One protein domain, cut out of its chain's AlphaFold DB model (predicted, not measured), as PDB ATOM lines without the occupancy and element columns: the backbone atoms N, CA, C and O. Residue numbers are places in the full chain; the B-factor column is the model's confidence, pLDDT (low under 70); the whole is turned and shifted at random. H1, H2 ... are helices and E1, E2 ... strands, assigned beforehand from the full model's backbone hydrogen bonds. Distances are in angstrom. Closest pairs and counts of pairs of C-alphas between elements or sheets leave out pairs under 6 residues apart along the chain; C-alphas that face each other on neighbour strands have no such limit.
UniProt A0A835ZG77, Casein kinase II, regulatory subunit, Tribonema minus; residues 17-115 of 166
ATOM      1  N   LEU A  17      74.277  32.869  12.944       96.94
ATOM      2  CA  LEU A  17      74.708  34.256  12.805       96.94
ATOM      3  C   LEU A  17      74.214  35.113  13.974       96.94
ATOM      4  O   LEU A  17      75.007  35.842  14.575       96.94
ATOM      5  N   TYR A  18      72.931  35.002  14.327       97.81
ATOM      6  CA  TYR A  18      72.365  35.718  15.465       97.81
ATOM      7  C   TYR A  18      73.067  35.334  16.769       97.81
ATOM      8  O   TYR A  18      73.446  36.216  17.535       97.81
ATOM      9  N   GLY A  19      73.303  34.043  17.000       96.62
ATOM     10  CA  GLY A  19      73.998  33.553  18.186       96.62
ATOM     11  C   GLY A  19      75.420  34.107  18.326       96.62
ATOM     12  O   GLY A  19      75.811  34.565  19.400       96.62
ATOM     13  N   LEU A  20      76.187  34.154  17.234       96.75
ATOM     14  CA  LEU A  20      77.542  34.716  17.235       96.75
ATOM     15  C   LEU A  20      77.558  36.244  17.411       96.75
ATOM     16  O   LEU A  20      78.457  36.783  18.062       96.75
ATOM     17  N   ILE A  21      76.566  36.953  16.864       98.31
ATOM     18  CA  ILE A  21      76.379  38.388  17.123       98.31
ATOM     19  C   ILE A  21      76.003  38.608  18.592       98.31
ATOM     20  O   ILE A  21      76.565  39.489  19.246       98.31
ATOM     21  N   HIS A  22      75.107  37.785  19.134       98.25
ATOM     22  CA  HIS A  22      74.658  37.848  20.520       98.25
ATOM     23  C   HIS A  22      75.824  37.686  21.502       98.25
ATOM     24  O   HIS A  22      75.948  38.491  22.423       98.25
ATOM     25  N   ALA A  23      76.736  36.742  21.247       97.81
ATOM     26  CA  ALA A  23      77.936  36.536  22.060       97.81
ATOM     27  C   ALA A  23      78.804  37.799  22.183       97.81
ATOM     28  O   ALA A  23      79.425  38.031  23.217       97.81
ATOM     29  N   ARG A  24      78.831  38.647  21.146       97.75
ATOM     30  CA  ARG A  24      79.525  39.945  21.179       97.75
ATOM     31  C   ARG A  24      78.678  41.025  21.841       97.75
ATOM     32  O   ARG A  24      79.201  41.822  22.615       97.75
ATOM     33  N   TYR A  25      77.378  41.047  21.557       98.38
ATOM     34  CA  TYR A  25      76.444  42.025  22.109       98.38
ATOM     35  C   TYR A  25      76.401  41.988  23.639       98.38
ATOM     36  O   TYR A  25      76.484  43.044  24.263       98.38
ATOM     37  N   VAL A  26      76.351  40.801  24.254       97.88
ATOM     38  CA  VAL A  26      76.281  40.653  25.723       97.88
ATOM     39  C   VAL A  26      77.515  41.183  26.463       97.88
ATOM     40  O   VAL A  26      77.466  41.345  27.677       97.88
ATOM     41  N   LEU A  27      78.609  41.465  25.748       97.25
ATOM     42  CA  LEU A  27      79.831  42.061  26.298       97.25
ATOM     43  C   LEU A  27      79.854  43.592  26.182       97.25
ATOM     44  O   LEU A  27      80.717  44.240  26.770       97.25
ATOM     45  N   THR A  28      78.935  44.182  25.414       98.12
ATOM     46  CA  THR A  28      78.789  45.640  25.315       98.12
ATOM     47  C   THR A  28      78.151  46.206  26.590       98.12
ATOM     48  O   THR A  28      77.402  45.484  27.248       98.12
ATOM     49  N   PRO A  29      78.348  47.495  26.930       97.19
ATOM     50  CA  PRO A  29      77.715  48.096  28.109       97.19
ATOM     51  C   PRO A  29      76.186  47.940  28.121       97.19
ATOM     52  O   PRO A  29      75.610  47.520  29.116       97.19
ATOM     53  N   ALA A  30      75.530  48.181  26.979       97.94
ATOM     54  CA  ALA A  30      74.084  47.998  26.847       97.94
ATOM     55  C   ALA A  30      73.660  46.526  27.013       97.94
ATOM     56  O   ALA A  30      72.639  46.238  27.635       97.94
ATOM     57  N   GLY A  31      74.447  45.587  26.478       97.69
ATOM     58  CA  GLY A  31      74.191  44.157  26.632       97.69
ATOM     59  C   GLY A  31      74.385  43.661  28.065       97.69
ATOM     60  O   GLY A  31      73.598  42.834  28.523       97.69
ATOM     61  N   ILE A  32      75.377  44.188  28.789       97.69
ATOM     62  CA  ILE A  32      75.613  43.872  30.204       97.69
ATOM     63  C   ILE A  32      74.437  44.343  31.061       97.69
ATOM     64  O   ILE A  32      73.948  43.563  31.874       97.69
ATOM     65  N   GLU A  33      73.928  45.557  30.842       98.06
ATOM     66  CA  GLU A  33      72.741  46.070  31.541       98.06
ATOM     67  C   GLU A  33      71.503  45.199  31.265       98.06
ATOM     68  O   GLU A  33      70.836  44.735  32.190       98.06
ATOM     69  N   ALA A  34      71.248  44.857  29.998       97.88
ATOM     70  CA  ALA A  34      70.144  43.964  29.639       97.88
ATOM     71  C   ALA A  34      70.297  42.557  30.252       97.88
ATOM     72  O   ALA A  34      69.310  41.905  30.616       97.88
ATOM     73  N   LEU A  35      71.532  42.060  30.366       97.69
ATOM     74  CA  LEU A  35      71.833  40.782  31.004       97.69
ATOM     75  C   LEU A  35      71.643  40.853  32.525       97.69
ATOM     76  O   LEU A  35      71.111  39.908  33.115       97.69
ATOM     77  N   ARG A  36      72.022  41.974  33.148       97.69
ATOM     78  CA  ARG A  36      71.826  42.261  34.574       97.69
ATOM     79  C   ARG A  36      70.355  42.194  34.943       97.69
ATOM     80  O   ARG A  36      69.999  41.494  35.888       97.69
ATOM     81  N   ASP A  37      69.504  42.861  34.176       97.94
ATOM     82  CA  ASP A  37      68.072  42.924  34.466       97.94
ATOM     83  C   ASP A  37      67.437  41.523  34.414       97.94
ATOM     84  O   ASP A  37      66.691  41.129  35.314       97.94
ATOM     85  N   LYS A  38      67.829  40.700  33.429       97.88
ATOM     86  CA  LYS A  38      67.412  39.287  33.338       97.88
ATOM     87  C   LYS A  38      67.961  38.428  34.480       97.88
ATOM     88  O   LYS A  38      67.275  37.514  34.944       97.88
ATOM     89  N   PHE A  39      69.188  38.695  34.924       97.44
ATOM     90  CA  PHE A  39      69.815  37.989  36.040       97.44
ATOM     91  C   PHE A  39      69.109  38.281  37.368       97.44
ATOM     92  O   PHE A  39      68.775  37.346  38.096       97.44
ATOM     93  N   VAL A  40      68.823  39.554  37.653       96.25
ATOM     94  CA  VAL A  40      68.093  39.981  38.858       96.25
ATOM     95  C   VAL A  40      66.670  39.421  38.856       96.25
ATOM     96  O   VAL A  40      66.207  38.922  39.881       96.25
ATOM     97  N   ALA A  41      66.010  39.399  37.695       96.81
ATOM     98  CA  ALA A  41      64.709  38.754  37.528       96.81
ATOM     99  C   ALA A  41      64.756  37.213  37.653       96.81
ATOM    100  O   ALA A  41      63.713  36.568  37.737       96.81
ATOM    101  N   GLY A  42      65.945  36.598  37.680       95.50
ATOM    102  CA  GLY A  42      66.112  35.152  37.836       95.50
ATOM    103  C   GLY A  42      65.683  34.332  36.616       95.50
ATOM    104  O   GLY A  42      65.372  33.149  36.759       95.50
ATOM    105  N   VAL A  43      65.681  34.933  35.419       95.44
ATOM    106  CA  VAL A  43      65.169  34.318  34.177       95.44
ATOM    107  C   VAL A  43      65.940  33.051  33.795       95.44
ATOM    108  O   VAL A  43      65.358  32.083  33.315       95.44
ATOM    109  N   PHE A  44      67.247  33.020  34.051       94.56
ATOM    110  CA  PHE A  44      68.115  31.882  33.717       94.56
ATOM    111  C   PHE A  44      67.997  30.705  34.698       94.56
ATOM    112  O   PHE A  44      68.643  29.672  34.521       94.56
ATOM    113  N   GLY A  45      67.176  30.849  35.740       94.94
ATOM    114  CA  GLY A  45      66.950  29.836  36.757       94.94
ATOM    115  C   GLY A  45      67.824  30.012  37.996       94.94
ATOM    116  O   GLY A  45      68.324  31.097  38.306       94.94
ATOM    117  N   ARG A  46      67.969  28.922  38.755       95.31
ATOM    118  CA  ARG A  46      68.595  28.917  40.084       95.31
ATOM    119  C   ARG A  46      69.588  27.772  40.241       95.31
ATOM    120  O   ARG A  46      69.442  26.712  39.631       95.31
ATOM    121  N   CYS A  47      70.580  27.980  41.100       95.12
ATOM    122  CA  CYS A  47      71.623  27.004  41.377       95.12
ATOM    123  C   CYS A  47      71.025  25.687  41.913       95.12
ATOM    124  O   CYS A  47      70.213  25.722  42.841       95.12
ATOM    125  N   PRO A  48      71.441  24.521  41.383       93.31
ATOM    126  CA  PRO A  48      70.937  23.226  41.836       93.31
ATOM    127  C   PRO A  48      71.483  22.800  43.208       93.31
ATOM    128  O   PRO A  48      70.956  21.861  43.801       93.31
ATOM    129  N   ARG A  49      72.540  23.450  43.710       91.69
ATOM    130  CA  ARG A  49      73.161  23.115  44.993       91.69
ATOM    131  C   ARG A  49      72.301  23.624  46.149       91.69
ATOM    132  O   ARG A  49      72.030  24.819  46.239       91.69
ATOM    133  N   VAL A  50      71.951  22.729  47.075       91.44
ATOM    134  CA  VAL A  50      71.076  23.027  48.228       91.44
ATOM    135  C   VAL A  50      71.608  24.200  49.063       91.44
ATOM    136  O   VAL A  50      70.896  25.175  49.281       91.44
ATOM    137  N   TYR A  51      72.896  24.175  49.416       90.38
ATOM    138  CA  TYR A  51      73.557  25.229  50.207       90.38
ATOM    139  C   TYR A  51      73.812  26.541  49.449       90.38
ATOM    140  O   TYR A  51      74.390  27.479  49.990       90.38
ATOM    141  N   CYS A  52      73.401  26.635  48.181       91.06
ATOM    142  CA  CYS A  52      73.348  27.914  47.481       91.06
ATOM    143  C   CYS A  52      72.002  28.633  47.651       91.06
ATOM    144  O   CYS A  52      71.859  29.731  47.120       91.06
ATOM    145  N   HIS A  53      71.038  28.039  48.368       92.62
ATOM    146  CA  HIS A  53      69.731  28.624  48.704       92.62
ATOM    147  C   HIS A  53      68.998  29.225  47.495       92.62
ATOM    148  O   HIS A  53      68.420  30.306  47.561       92.62
ATOM    149  N   GLY A  54      69.063  28.538  46.350       92.75
ATOM    150  CA  GLY A  54      68.389  28.983  45.131       92.75
ATOM    151  C   GLY A  54      68.951  30.278  44.532       92.75
ATOM    152  O   GLY A  54      68.189  31.032  43.929       92.75
ATOM    153  N   GLN A  55      70.252  30.540  44.687       96.19
ATOM    154  CA  GLN A  55      70.965  31.648  44.040       96.19
ATOM    155  C   GLN A  55      70.675  31.715  42.521       96.19
ATOM    156  O   GLN A  55      70.857  30.693  41.852       96.19
ATOM    157  N   PRO A  56      70.293  32.885  41.965       96.94
ATOM    158  CA  PRO A  56      70.219  33.103  40.518       96.94
ATOM    159  C   PRO A  56      71.538  32.786  39.804       96.94
ATOM    160  O   PRO A  56      72.618  33.053  40.337       96.94
ATOM    161  N   VAL A  57      71.448  32.213  38.606       96.94
ATOM    162  CA  VAL A  57      72.601  31.788  37.791       96.94
ATOM    163  C   VAL A  57      72.708  32.596  36.500       96.94
ATOM    164  O   VAL A  57      71.754  33.251  36.092       96.94
ATOM    165  N   LEU A  58      73.872  32.539  35.858       97.25
ATOM    166  CA  LEU A  58      74.156  33.193  34.581       97.25
ATOM    167  C   LEU A  58      74.445  32.150  33.498       97.25
ATOM    168  O   LEU A  58      75.080  31.141  33.800       97.25
ATOM    169  N   PRO A  59      74.030  32.368  32.245       96.88
ATOM    170  CA  PRO A  59      74.426  31.511  31.138       96.88
ATOM    171  C   PRO A  59      75.917  31.689  30.817       96.88
ATOM    172  O   PRO A  59      76.461  32.790  30.910       96.88
ATOM    173  N   VAL A  60      76.584  30.597  30.449       97.06
ATOM    174  CA  VAL A  60      78.003  30.581  30.078       97.06
ATOM    175  C   VAL A  60      78.275  29.498  29.033       97.06
ATOM    176  O   VAL A  60      77.741  28.389  29.113       97.06
ATOM    177  N   GLY A  61      79.124  29.806  28.058       95.94
ATOM    178  CA  GLY A  61      79.716  28.822  27.155       95.94
ATOM    179  C   GLY A  61      80.995  28.231  27.744       95.94
ATOM    180  O   GLY A  61      81.785  28.941  28.357       95.94
ATOM    181  N   LEU A  62      81.239  26.932  27.546       93.94
ATOM    182  CA  LEU A  62      82.535  26.325  27.901       93.94
ATOM    183  C   LEU A  62      83.623  26.630  26.862       93.94
ATOM    184  O   LEU A  62      84.812  26.464  27.127       93.94
ATOM    185  N   THR A  63      83.218  27.060  25.671       95.19
ATOM    186  CA  THR A  63      84.092  27.444  24.569       95.19
ATOM    187  C   THR A  63      83.379  28.451  23.675       95.19
ATOM    188  O   THR A  63      82.153  28.454  23.595       95.19
ATOM    189  N   ASP A  64      84.158  29.292  23.000       94.94
ATOM    190  CA  ASP A  64      83.663  30.287  22.043       94.94
ATOM    191  C   ASP A  64      83.560  29.724  20.610       94.94
ATOM    192  O   ASP A  64      83.199  30.438  19.676       94.94
ATOM    193  N   ARG A  65      83.905  28.442  20.409       95.25
ATOM    194  CA  ARG A  65      83.757  27.756  19.120       95.25
ATOM    195  C   ARG A  65      82.374  27.100  19.026       95.25
ATOM    196  O   ARG A  65      82.056  26.301  19.907       95.25
ATOM    197  N   PRO A  66      81.594  27.369  17.962       94.06
ATOM    198  CA  PRO A  66      80.277  26.765  17.795       94.06
ATOM    199  C   PRO A  66      80.365  25.240  17.626       94.06
ATOM    200  O   PRO A  66      81.402  24.685  17.249       94.06
ATOM    201  N   HIS A  67      79.250  24.577  17.911       91.75
ATOM    202  CA  HIS A  67      78.981  23.142  17.845       91.75
ATOM    203  C   HIS A  67      79.855  22.268  18.757       91.75
ATOM    204  O   HIS A  67      80.000  21.068  18.529       91.75
ATOM    205  N   GLN A  68      80.437  22.847  19.810       93.62
ATOM    206  CA  GLN A  68      81.289  22.118  20.758       93.62
ATOM    207  C   GLN A  68      80.552  21.675  22.025       93.62
ATOM    208  O   GLN A  68      80.806  20.587  22.539       93.62
ATOM    209  N   SER A  69      79.688  22.532  22.570       91.88
ATOM    210  CA  SER A  69      78.979  22.270  23.824       91.88
ATOM    211  C   SER A  69      77.732  23.132  23.941       91.88
ATOM    212  O   SER A  69      77.759  24.303  23.569       91.88
ATOM    213  N   ALA A  70      76.686  22.582  24.549       93.50
ATOM    214  CA  ALA A  70      75.501  23.346  24.910       93.50
ATOM    215  C   ALA A  70      75.807  24.443  25.946       93.50
ATOM    216  O   ALA A  70      76.802  24.379  26.681       93.50
ATOM    217  N   VAL A  71      74.916  25.427  26.043       94.94
ATOM    218  CA  VAL A  71      74.982  26.459  27.080       94.94
ATOM    219  C   VAL A  71      74.895  25.838  28.476       94.94
ATOM    220  O   VAL A  71      74.061  24.980  28.773       94.94
ATOM    221  N   CYS A  72      75.778  26.296  29.355       95.69
ATOM    222  CA  CYS A  72      75.814  25.915  30.756       95.69
ATOM    223  C   CYS A  72      75.410  27.096  31.650       95.69
ATOM    224  O   CYS A  72      75.243  28.225  31.196       95.69
ATOM    225  N   LEU A  73      75.238  26.830  32.942       96.06
ATOM    226  CA  LEU A  73      74.822  27.792  33.955       96.06
ATOM    227  C   LEU A  73      75.930  27.971  34.991       96.06
ATOM    228  O   LEU A  73      76.277  27.036  35.709       96.06
ATOM    229  N   TYR A  74      76.457  29.180  35.108       97.19
ATOM    230  CA  TYR A  74      77.413  29.579  36.129       97.19
ATOM    231  C   TYR A  74      76.700  30.097  37.381       97.19
ATOM    232  O   TYR A  74      75.834  30.973  37.305       97.19
ATOM    233  N   CYS A  75      77.082  29.591  38.555       96.19
ATOM    234  CA  CYS A  75      76.587  30.103  39.829       96.19
ATOM    235  C   CYS A  75      77.622  31.021  40.496       96.19
ATOM    236  O   CYS A  75      78.683  30.540  40.905       96.19
ATOM    237  N   PRO A  76      77.298  32.303  40.744       95.81
ATOM    238  CA  PRO A  76      78.244  33.237  41.352       95.81
ATOM    239  C   PRO A  76      78.514  32.957  42.842       95.81
ATOM    240  O   PRO A  76      79.485  33.468  43.396       95.81
ATOM    241  N   ARG A  77      77.686  32.133  43.505       93.56
ATOM    242  CA  ARG A  77      77.831  31.790  44.933       93.56
ATOM    243  C   ARG A  77      78.791  30.644  45.196       93.56
ATOM    244  O   ARG A  77      79.631  30.766  46.080       93.56
ATOM    245  N   CYS A  78      78.669  29.529  44.480       90.81
ATOM    246  CA  CYS A  78      79.632  28.432  44.615       90.81
ATOM    247  C   CYS A  78      80.831  28.585  43.675       90.81
ATOM    248  O   CYS A  78      81.892  28.059  43.990       90.81
ATOM    249  N   GLY A  79      80.694  29.335  42.577       91.31
ATOM    250  CA  GLY A  79      81.730  29.461  41.551       91.31
ATOM    251  C   GLY A  79      81.821  28.258  40.612       91.31
ATOM    252  O   GLY A  79      82.812  28.141  39.900       91.31
ATOM    253  N   ASP A  80      80.810  27.386  40.615       92.06
ATOM    254  CA  ASP A  80      80.752  26.178  39.790       92.06
ATOM    255  C   ASP A  80      79.799  26.358  38.595       92.06
ATOM    256  O   ASP A  80      78.888  27.198  38.610       92.06
ATOM    257  N   VAL A  81      80.002  25.527  37.569       93.81
ATOM    258  CA  VAL A  81      79.198  25.474  36.341       93.81
ATOM    259  C   VAL A  81      78.313  24.226  36.344       93.81
ATOM    260  O   VAL A  81      78.751  23.136  36.712       93.81
ATOM    261  N   TYR A  82      77.065  24.380  35.911       93.88
ATOM    262  CA  TYR A  82      76.036  23.344  35.893       93.88
ATOM    263  C   TYR A  82      75.401  23.222  34.511       93.88
ATOM    264  O   TYR A  82      75.285  24.200  33.779       93.88
ATOM    265  N   GLN A  83      74.922  22.030  34.171       91.75
ATOM    266  CA  GLN A  83      74.098  21.847  32.978       91.75
ATOM    267  C   GLN A  83      72.676  22.367  33.211       91.75
ATOM    268  O   GLN A  83      72.156  22.348  34.332       91.75
ATOM    269  N   HIS A  84      72.037  22.820  32.134       87.56
ATOM    270  CA  HIS A  84      70.645  23.237  32.179       87.56
ATOM    271  C   HIS A  84      69.716  22.036  32.456       87.56
ATOM    272  O   HIS A  84      69.925  20.948  31.926       87.56
ATOM    273  N   ARG A  85      68.663  22.215  33.271       85.56
ATOM    274  CA  ARG A  85      67.691  21.136  33.568       85.56
ATOM    275  C   ARG A  85      66.686  20.903  32.435       85.56
ATOM    276  O   ARG A  85      66.321  19.767  32.157       85.56
ATOM    277  N   SER A  86      66.215  21.981  31.805       81.88
ATOM    278  CA  SER A  86      65.318  21.904  30.641       81.88
ATOM    279  C   SER A  86      66.066  21.420  29.405       81.88
ATOM    280  O   SER A  86      67.088  22.010  29.050       81.88
ATOM    281  N   ARG A  87      65.493  20.421  28.724       78.69
ATOM    282  CA  ARG A  87      65.997  19.869  27.460       78.69
ATOM    283  C   ARG A  87      66.030  20.887  26.320       78.69
ATOM    284  O   ARG A  87      66.934  20.813  25.503       78.69
ATOM    285  N   ALA A  88      65.113  21.854  26.297       79.62
ATOM    286  CA  ALA A  88      65.067  22.876  25.245       79.62
ATOM    287  C   ALA A  88      66.323  23.763  25.224       79.62
ATOM    288  O   ALA A  88      66.778  24.178  24.171       79.62
ATOM    289  N   ASN A  89      66.929  24.013  26.386       81.62
ATOM    290  CA  ASN A  89      68.156  24.809  26.462       81.62
ATOM    291  C   ASN A  89      69.420  23.959  26.280       81.62
ATOM    292  O   ASN A  89      70.501  24.517  26.150       81.62
ATOM    293  N   LEU A  90      69.305  22.625  26.247       85.38
ATOM    294  CA  LEU A  90      70.430  21.745  25.910       85.38
ATOM    295  C   LEU A  90      70.731  21.736  24.407       85.38
ATOM    296  O   LEU A  90      71.826  21.337  24.029       85.38
ATOM    297  N   SER A  91      69.797  22.168  23.554       85.81
ATOM    298  CA  SER A  91      70.054  22.340  22.118       85.81
ATOM    299  C   SER A  91      70.683  23.692  21.771       85.81
ATOM    300  O   SER A  91      71.189  23.840  20.666       85.81
ATOM    301  N   LEU A  92      70.674  24.666  22.689       91.81
ATOM    302  CA  LEU A  92      71.283  25.978  22.463       91.81
ATOM    303  C   LEU A  92      72.801  25.907  22.630       91.81
ATOM    304  O   LEU A  92      73.303  25.418  23.645       91.81
ATOM    305  N   ASP A  93      73.529  26.452  21.660       95.00
ATOM    306  CA  ASP A  93      74.987  26.481  21.684       95.00
ATOM    307  C   ASP A  93      75.522  27.429  22.767       95.00
ATOM    308  O   ASP A  93      75.112  28.589  22.882       95.00
ATOM    309  N   GLY A  94      76.477  26.948  23.563       95.62
ATOM    310  CA  GLY A  94      77.153  27.760  24.568       95.62
ATOM    311  C   GLY A  94      77.987  28.889  23.962       95.62
ATOM    312  O   GLY A  94      78.139  29.935  24.598       95.62
ATOM    313  N   ALA A  95      78.464  28.733  22.723       96.62
ATOM    314  CA  ALA A  95      79.227  29.760  22.019       96.62
ATOM    315  C   ALA A  95      78.432  31.065  21.833       96.62
ATOM    316  O   ALA A  95      79.035  32.131  21.749       96.62
ATOM    317  N   TYR A  96      77.093  31.013  21.845       97.19
ATOM    318  CA  TYR A  96      76.231  32.197  21.711       97.19
ATOM    319  C   TYR A  96      76.234  33.102  22.950       97.19
ATOM    320  O   TYR A  96      75.791  34.247  22.893       97.19
ATOM    321  N   TRP A  97      76.734  32.600  24.077       96.75
ATOM    322  CA  TRP A  97      76.958  33.367  25.306       96.75
ATOM    323  C   TRP A  97      78.438  33.655  25.549       96.75
ATOM    324  O   TRP A  97      78.779  34.626  26.223       96.75
ATOM    325  N   GLY A  98      79.305  32.806  25.000       96.12
ATOM    326  CA  GLY A  98      80.743  32.873  25.182       96.12
ATOM    327  C   GLY A  98      81.193  32.501  26.596       96.12
ATOM    328  O   GLY A  98      80.409  32.318  27.531       96.12
ATOM    329  N   THR A  99      82.504  32.389  26.757       96.94
ATOM    330  CA  THR A  99      83.153  32.003  28.019       96.94
ATOM    331  C   THR A  99      83.209  33.146  29.042       96.94
ATOM    332  O   THR A  99      83.364  32.923  30.246       96.94
ATOM    333  N   THR A 100      83.085  34.393  28.577       96.38
ATOM    334  CA  THR A 100      83.439  35.581  29.369       96.38
ATOM    335  C   THR A 100      82.236  36.345  29.938       96.38
ATOM    336  O   THR A 100      82.375  36.974  30.986       96.38
ATOM    337  N   ALA A 101      81.054  36.279  29.315       95.69
ATOM    338  CA  ALA A 101      79.924  37.168  29.626       95.69
ATOM    339  C   ALA A 101      79.512  37.163  31.110       95.69
ATOM    340  O   ALA A 101      79.406  38.221  31.732       95.69
ATOM    341  N   ALA A 102      79.359  35.976  31.708       96.81
ATOM    342  CA  ALA A 102      79.002  35.840  33.121       96.81
ATOM    343  C   ALA A 102      80.030  36.500  34.058       96.81
ATOM    344  O   ALA A 102      79.668  37.146  35.040       96.81
ATOM    345  N   HIS A 103      81.319  36.356  33.745       95.94
ATOM    346  CA  HIS A 103      82.405  36.912  34.547       95.94
ATOM    347  C   HIS A 103      82.484  38.433  34.408       95.94
ATOM    348  O   HIS A 103      82.641  39.125  35.411       95.94
ATOM    349  N   LEU A 104      82.334  38.957  33.188       96.88
ATOM    350  CA  LEU A 104      82.349  40.398  32.925       96.88
ATOM    351  C   LEU A 104      81.209  41.129  33.626       96.88
ATOM    352  O   LEU A 104      81.458  42.153  34.256       96.88
ATOM    353  N   LEU A 105      79.998  40.568  33.614       97.44
ATOM    354  CA  LEU A 105      78.870  41.139  34.351       97.44
ATOM    355  C   LEU A 105      79.174  41.270  35.849       97.44
ATOM    356  O   LEU A 105      78.894  42.307  36.437       97.44
ATOM    357  N   LEU A 106      79.780  40.253  36.465       96.56
ATOM    358  CA  LEU A 106      80.117  40.266  37.897       96.56
ATOM    359  C   LEU A 106      81.318  41.162  38.232       96.56
ATOM    360  O   LEU A 106      81.478  41.552  39.388       96.56
ATOM    361  N   MET A 107      82.177  41.453  37.251       95.94
ATOM    362  CA  MET A 107      83.233  42.461  37.384       95.94
ATOM    363  C   MET A 107      82.671  43.879  37.259       95.94
ATOM    364  O   MET A 107      83.131  44.764  37.972       95.94
ATOM    365  N   HIS A 108      81.678  44.087  36.390       96.25
ATOM    366  CA  HIS A 108      81.014  45.379  36.221       96.25
ATOM    367  C   HIS A 108      80.086  45.709  37.402       96.25
ATOM    368  O   HIS A 108      80.140  46.811  37.937       96.25
ATOM    369  N   HIS A 109      79.313  44.722  37.861       96.38
ATOM    370  CA  HIS A 109      78.363  44.821  38.973       96.38
ATOM    371  C   HIS A 109      78.818  43.978  40.162       96.38
ATOM    372  O   HIS A 109      78.302  42.887  40.437       96.38
ATOM    373  N   THR A 110      79.826  44.471  40.873       94.94
ATOM    374  CA  THR A 110      80.416  43.760  42.019       94.94
ATOM    375  C   THR A 110      79.426  43.528  43.168       94.94
ATOM    376  O   THR A 110      79.552  42.543  43.897       94.94
ATOM    377  N   GLU A 111      78.398  44.369  43.287       94.56
ATOM    378  CA  GLU A 111      77.294  44.274  44.241       94.56
ATOM    379  C   GLU A 111      76.436  43.014  44.053       94.56
ATOM    380  O   GLU A 111      75.827  42.525  45.004       94.56
ATOM    381  N   LEU A 112      76.429  42.437  42.847       93.69
ATOM    382  CA  LEU A 112      75.690  41.212  42.541       93.69
ATOM    383  C   LEU A 112      76.418  39.942  42.980       93.69
ATOM    384  O   LEU A 112      75.836  38.855  42.931       93.69
ATOM    385  N   LYS A 113      77.683  40.044  43.406       92.88
ATOM    386  CA  LYS A 113      78.494  38.893  43.801       92.88
ATOM    387  C   LYS A 113      78.141  38.455  45.231       92.88
ATOM    388  O   LYS A 113      78.499  39.130  46.197       92.88
ATOM    389  N   PRO A 114      77.485  37.297  45.417       92.56
ATOM    390  CA  PRO A 114      77.108  36.824  46.740       92.56
ATOM    391  C   PRO A 114      78.326  36.303  47.515       92.56
ATOM    392  O   PRO A 114      79.310  35.825  46.946       92.56
ATOM    393  N   LYS A 115      78.223  36.308  48.848       89.69
ATOM    394  CA  LYS A 115      79.181  35.608  49.715       89.69
ATOM    395  C   LYS A 115      79.092  34.099  49.469       89.69
ATOM    396  O   LYS A 115      77.994  33.546  49.365       89.69
TER     397      LYS A 115
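What this domain is: This is residues 17 to 115 of the 166 residues of the protein "Casein kinase II, regulatory subunit" of Tribonema minus (UniProt A0A835ZG77). A small sheet of three short antiparallel strands is surrounded by much loop, and two helices set nearly at right angles to each other, H2 and H4, pack beside its E1 edge. H1 lies towards one end of the longest axis, the loop around Tyr 51 makes the other end, and the short H3 lies near E3, away from the other helices. The printed part has 99 residues, with four named helices and three named strands in the order H1 H2 E1 E2 E3 H3 H4; the sheet order is E1 E2 E3, and the class is mixed, helices and strands, with under half of the residues in named elements. It is compact, with a radius of gyration of the C-alphas of 12.6 A and spans of 37 by 30 by 19 A.

How they stand to each other: H1, residues 17 to 25, and H2, residues 29 to 40, are close but not clearly touching: their closest C-alphas, of Tyr 25 and Gly 31, are 5.5 A apart, and their lines are about perpendicular at 88 degrees. E1, residues 58 to 60, E2, residues 72 to 74, and E3, residues 81 to 83, form a meander, each strand the antiparallel neighbour of the one before. In the hairpin E1 and E2, N 60 and O 72 are within hydrogen-bond range at 2.8 A, as are N 74 and O 58 at 2.7 A. In the hairpin E2 and E3, N 73 and O 82 are within range at 2.8 A. H3, residues 87 to 90, is not on the sheet, but only just, with 4 pairs of C-alphas within 10 A. H4, residues 101 to 108, only grazes the sheet with its residues 101 to 106; its closest C-alphas to E1, of Ala 102 and Leu 58, are 5.7 A apart. H2 also only grazes the sheet, with its residues 35 to 39. H2 touches H4 with residues 32 to 36 alone, about perpendicular at 83 degrees; the closest C-alphas, of Ile 32 and Leu 105, are 5.9 A apart. Every O i to N i+4 pair is within hydrogen-bond range in H2 and H4, and 4 of 5 are in H1; H3 is too short for such a pair.

Where its parts are: H1 begins at C-alpha 17, (74.708, 34.256, 12.805), and is 12.2 A long from first to last C-alpha. H2 is 16.6 A long, E1 6.5 A, E2 6.7 A, E3 7.1 A and H3 5.1 A. H4 is 10.6 A long and ends at C-alpha 108, (81.014, 45.379, 36.221).

The domain as a whole: The C-alphas farthest apart, of Leu 17 and Tyr 51, are 38.5 A apart. The links H2 to E1 and E1 to E2 are long. The printed part has no cut, and no printed residue has a pLDDT under 70.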